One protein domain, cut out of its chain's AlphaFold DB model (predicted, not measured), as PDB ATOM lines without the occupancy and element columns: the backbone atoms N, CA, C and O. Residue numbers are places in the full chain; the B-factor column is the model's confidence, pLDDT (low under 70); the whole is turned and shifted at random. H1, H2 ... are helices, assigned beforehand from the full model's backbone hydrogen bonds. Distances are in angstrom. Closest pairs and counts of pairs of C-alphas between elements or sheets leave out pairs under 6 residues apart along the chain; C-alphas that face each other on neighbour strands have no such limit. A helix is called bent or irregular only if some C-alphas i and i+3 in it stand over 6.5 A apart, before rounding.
ATOM      1  N   THR A 154     265.943 385.065 270.176       80.75
ATOM      2  CA  THR A 154     267.172 384.900 270.980       80.75
ATOM      3  C   THR A 154     267.059 385.493 272.388       80.75
ATOM      4  O   THR A 154     268.044 385.660 273.099       80.75
ATOM      5  N   LYS A 155     265.861 385.908 272.800       79.69
ATOM      6  CA  LYS A 155     265.585 386.446 274.133       79.69
ATOM      7  C   LYS A 155     264.237 385.922 274.589       79.69
ATOM      8  O   LYS A 155     263.279 385.966 273.821       79.69
ATOM      9  N   GLY A 156     264.167 385.497 275.844       76.31
ATOM     10  CA  GLY A 156     262.929 385.071 276.484       76.31
ATOM     11  C   GLY A 156     262.942 383.619 276.946       76.31
ATOM     12  O   GLY A 156     263.994 382.983 277.061       76.31
ATOM     13  N   VAL A 157     261.734 383.147 277.246       82.75
ATOM     14  CA  VAL A 157     261.466 381.841 277.843       82.75
ATOM     15  C   VAL A 157     261.628 380.738 276.800       82.75
ATOM     16  O   VAL A 157     261.420 380.941 275.600       82.75
ATOM     17  N   ARG A 158     262.012 379.565 277.290       87.19
ATOM     18  CA  ARG A 158     262.065 378.324 276.528       87.19
ATOM     19  C   ARG A 158     260.709 378.038 275.850       87.19
ATOM     20  O   ARG A 158     259.672 378.193 276.493       87.19
ATOM     21  N   PRO A 159     260.695 377.602 274.578       89.75
ATOM     22  CA  PRO A 159     259.465 377.177 273.926       89.75
ATOM     23  C   PRO A 159     258.850 375.947 274.595       89.75
ATOM     24  O   PRO A 159     259.570 375.055 275.044       89.75
ATOM     25  N   ASP A 160     257.524 375.829 274.534       90.06
ATOM     26  CA  ASP A 160     256.801 374.660 275.055       90.06
ATOM     27  C   ASP A 160     257.194 373.352 274.352       90.06
ATOM     28  O   ASP A 160     257.167 372.287 274.962       90.06
ATOM     29  N   TRP A 161     257.611 373.434 273.084       91.94
ATOM     30  CA  TRP A 161     258.076 372.287 272.306       91.94
ATOM     31  C   TRP A 161     259.506 371.841 272.634       91.94
ATOM     32  O   TRP A 161     259.934 370.781 272.176       91.94
ATOM     33  N   TRP A 162     260.270 372.630 273.393       90.44
ATOM     34  CA  TRP A 162     261.610 372.235 273.819       90.44
ATOM     35  C   TRP A 162     261.507 371.130 274.880       90.44
ATOM     36  O   TRP A 162     260.776 371.321 275.852       90.44
ATOM     37  N   PRO A 163     262.244 370.012 274.777       88.75
ATOM     38  CA  PRO A 163     262.170 368.937 275.767       88.75
ATOM     39  C   PRO A 163     262.466 369.428 277.189       88.75
ATOM     40  O   PRO A 163     263.467 370.105 277.426       88.75
ATOM     41  N   VAL A 164     261.601 369.094 278.150       85.62
ATOM     42  CA  VAL A 164     261.729 369.562 279.545       85.62
ATOM     43  C   VAL A 164     263.009 369.024 280.185       85.62
ATOM     44  O   VAL A 164     263.667 369.726 280.952       85.62
ATOM     45  N   GLU A 165     263.411 367.814 279.807       84.50
ATOM     46  CA  GLU A 165     264.627 367.145 280.269       84.50
ATOM     47  C   GLU A 165     265.897 367.903 279.862       84.50
ATOM     48  O   GLU A 165     266.923 367.788 280.526       84.50
ATOM     49  N   LEU A 166     265.814 368.702 278.794       85.50
ATOM     50  CA  LEU A 166     266.907 369.505 278.248       85.50
ATOM     51  C   LEU A 166     266.693 371.000 278.513       85.50
ATOM     52  O   LEU A 166     267.300 371.849 277.862       85.50
ATOM     53  N   ALA A 167     265.830 371.359 279.467       83.81
ATOM     54  CA  ALA A 167     265.588 372.757 279.823       83.81
ATOM     55  C   ALA A 167     266.863 373.468 280.313       83.81
ATOM     56  O   ALA A 167     267.010 374.672 280.110       83.81
ATOM     57  N   SER A 168     267.812 372.734 280.909       81.00
ATOM     58  CA  SER A 168     269.122 373.269 281.307       81.00
ATOM     59  C   SER A 168     269.981 373.729 280.132       81.00
ATOM     60  O   SER A 168     270.872 374.556 280.330       81.00
ATOM     61  N   ASP A 169     269.716 373.215 278.932       83.19
ATOM     62  CA  ASP A 169     270.472 373.531 277.720       83.19
ATOM     63  C   ASP A 169     269.910 374.752 276.994       83.19
ATOM     64  O   ASP A 169     270.522 375.245 276.048       83.19
ATOM     65  N   TRP A 170     268.770 375.282 277.453       85.44
ATOM     66  CA  TRP A 170     268.261 376.551 276.963       85.44
ATOM     67  C   TRP A 170     269.266 377.671 277.306       85.44
ATOM     68  O   TRP A 170     269.596 377.869 278.488       85.44
ATOM     69  N   PRO A 171     269.789 378.400 276.298       75.56
ATOM     70  CA  PRO A 171     270.854 379.378 276.513       75.56
ATOM     71  C   PRO A 171     270.345 380.717 277.063       75.56
ATOM     72  O   PRO A 171     271.146 381.520 277.541       75.56
ATOM     73  N   TYR A 172     269.032 380.965 277.008       79.69
ATOM     74  CA  TYR A 172     268.411 382.215 277.451       79.69
ATOM     75  C   TYR A 172     267.630 382.037 278.752       79.69
ATOM     76  O   TYR A 172     267.947 381.157 279.547       79.69
ATOM     77  N   ASP A 173     266.673 382.932 279.006       68.38
ATOM     78  CA  ASP A 173     266.081 383.167 280.318       68.38
ATOM     79  C   ASP A 173     265.588 381.865 280.961       68.38
ATOM     80  O   ASP A 173     264.657 381.214 280.482       68.38
ATOM     81  N   ARG A 174     266.274 381.464 282.033       63.81
ATOM     82  CA  ARG A 174     265.970 380.257 282.795       63.81
ATOM     83  C   ARG A 174     265.089 380.683 283.945       63.81
ATOM     84  O   ARG A 174     265.610 381.085 284.989       63.81
ATOM     85  N   SER A 175     263.774 380.605 283.776       61.78
ATOM     86  CA  SER A 175     262.883 380.943 284.879       61.78
ATOM     87  C   SER A 175     263.223 380.068 286.095       61.78
ATOM     88  O   SER A 175     263.477 378.868 285.969       61.78
ATOM     89  N   ILE A 176     263.244 380.658 287.295       62.59
ATOM     90  CA  ILE A 176     263.545 379.924 288.540       62.59
ATOM     91  C   ILE A 176     262.626 378.695 288.662       62.59
ATOM     92  O   ILE A 176     263.064 377.617 289.049       62.59
ATOM     93  N   ARG A 177     261.359 378.831 288.248       64.31
ATOM     94  CA  ARG A 177     260.364 377.753 288.235       64.31
ATOM     95  C   ARG A 177     260.744 376.590 287.312       64.31
ATOM     96  O   ARG A 177     260.522 375.445 287.688       64.31
ATOM     97  N   GLU A 178     261.313 376.859 286.142       60.88
ATOM     98  CA  GLU A 178     261.782 375.812 285.224       60.88
ATOM     99  C   GLU A 178     263.047 375.128 285.725       60.88
ATOM    100  O   GLU A 178     263.169 373.916 285.576       60.88
ATOM    101  N   GLN A 179     263.945 375.863 286.388       61.75
ATOM    102  CA  GLN A 179     265.094 375.250 287.061       61.75
ATOM    103  C   GLN A 179     264.615 374.247 288.119       61.75
ATOM    104  O   GLN A 179     265.098 373.119 288.159       61.75
ATOM    105  N   TYR A 180     263.605 374.612 288.919       62.78
ATOM    106  CA  TYR A 180     262.976 373.684 289.861       62.78
ATOM    107  C   TYR A 180     262.253 372.521 289.166       62.78
ATOM    108  O   TYR A 180     262.361 371.394 289.636       62.78
ATOM    109  N   ALA A 181     261.543 372.752 288.058       62.50
ATOM    110  CA  ALA A 181     260.858 371.686 287.326       62.50
ATOM    111  C   ALA A 181     261.845 370.657 286.746       62.50
ATOM    112  O   ALA A 181     261.647 369.466 286.960       62.50
ATOM    113  N   ALA A 182     262.933 371.109 286.114       59.47
ATOM    114  CA  ALA A 182     263.992 370.244 285.593       59.47
ATOM    115  C   ALA A 182     264.648 369.405 286.709       59.47
ATOM    116  O   ALA A 182     264.865 368.205 286.546       59.47
ATOM    117  N   LEU A 183     264.895 370.021 287.873       60.78
ATOM    118  CA  LEU A 183     265.426 369.338 289.058       60.78
ATOM    119  C   LEU A 183     264.447 368.318 289.663       60.78
ATOM    120  O   LEU A 183     264.892 367.359 290.282       60.78
ATOM    121  N   MET A 184     263.136 368.512 289.496       60.66
ATOM    122  CA  MET A 184     262.100 367.602 290.004       60.66
ATOM    123  C   MET A 184     261.756 366.473 289.022       60.66
ATOM    124  O   MET A 184     261.311 365.412 289.452       60.66
ATOM    125  N   THR A 185     261.951 366.673 287.713       57.31
ATOM    126  CA  THR A 185     261.774 365.623 286.691       57.31
ATOM    127  C   THR A 185     262.934 364.637 286.654       57.31
ATOM    128  O   THR A 185     262.747 363.472 286.308       57.31
ATOM    129  N   VAL A 186     264.132 365.081 287.031       54.59
ATOM    130  CA  VAL A 186     265.283 364.199 287.205       54.59
ATOM    131  C   VAL A 186     265.259 363.694 288.640       54.59
ATOM    132  O   VAL A 186     265.905 364.275 289.500       54.59
ATOM    133  N   ASP A 187     264.521 362.619 288.925       58.47
ATOM    134  CA  ASP A 187     264.767 361.888 290.168       58.47
ATOM    135  C   ASP A 187     266.169 361.258 290.048       58.47
ATOM    136  O   ASP A 187     266.369 360.334 289.242       58.47
ATOM    137  N   PRO A 188     267.180 361.749 290.791       56.94
ATOM    138  CA  PRO A 188     268.540 361.238 290.684       56.94
ATOM    139  C   PRO A 188     268.620 359.753 291.068       56.94
ATOM    140  O   PRO A 188     269.565 359.074 290.658       56.94
ATOM    141  N   LEU A 189     267.632 359.224 291.806       55.44
ATOM    142  CA  LEU A 189     267.510 357.794 292.084       55.44
ATOM    143  C   LEU A 189     267.044 357.008 290.859       55.44
ATOM    144  O   LEU A 189     267.551 355.913 290.654       55.44
ATOM    145  N   VAL A 190     266.165 357.554 290.016       59.53
ATOM    146  CA  VAL A 190     265.703 356.895 288.779       59.53
ATOM    147  C   VAL A 190     266.795 356.909 287.710       59.53
ATOM    148  O   VAL A 190     267.026 355.888 287.067       59.53
ATOM    149  N   GLN A 191     267.541 358.008 287.557       58.31
ATOM    150  CA  GLN A 191     268.707 358.030 286.658       58.31
ATOM    151  C   GLN A 191     269.832 357.107 287.143       58.31
ATOM    152  O   GLN A 191     270.417 356.387 286.335       58.31
ATOM    153  N   ARG A 192     270.121 357.065 288.455       54.34
ATOM    154  CA  ARG A 192     271.075 356.082 288.999       54.34
ATOM    155  C   ARG A 192     270.564 354.656 288.876       54.34
ATOM    156  O   ARG A 192     271.363 353.793 288.544       54.34
ATOM    157  N   ALA A 193     269.278 354.401 289.100       59.97
ATOM    158  CA  ALA A 193     268.686 353.081 288.926       59.97
ATOM    159  C   ALA A 193     268.759 352.629 287.462       59.97
ATOM    160  O   ALA A 193     269.147 351.498 287.221       59.97
TER     161      ALA A 193
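What this domain is: This is residues 154 to 193 of the 296 residues of an uncharacterized protein of Ceratobasidium theobromae (UniProt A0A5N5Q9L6). An unnamed lead-in, residues 154 to 163, runs into short H1, which packs crosswise on the longest helix, H2; beyond H2, residues 187 to 193, with H3, stick out free and lengthen the outline. The 40 printed residues hold three named helices, H1, H2, H3 in chain order, and no named strand: all helix. The whole is only just loose, close to compact, with a radius of gyration of the C-alphas of 11.1 A, and spans 36 by 18 by 14 A.

How they stand to each other: Look first at H1, residues 164 to 169; it is irregular, with C-alphas 165 and 168 7.7 A apart. It touches H2, residues 176 to 185, closest at the C-alphas of Glu 165 and Ala 182, 6.2 A. They run opposite ways at a steep tilt of 54 degrees. H3, residues 188 to 193, is apart from both. In H2 and H3 every O i to N i+4 pair is within hydrogen-bond range; in H1 0 of 2 are, against 2 of 3 O i to N i+3 pairs.

Where its parts are: Find C-alpha 164 at (261.729, 369.562, 279.545), where H1 begins. H2 runs 14.5 A from C-alpha 176 at (263.545, 379.924, 288.540). H3 ends at C-alpha 193, (268.686, 353.081, 288.926).

The domain as a whole: The farthest C-alphas, Lys 155 and Ala 193, are 36.6 A apart. The printed part has no cut and no long link. Residues 173 to 193 have pLDDT under 70.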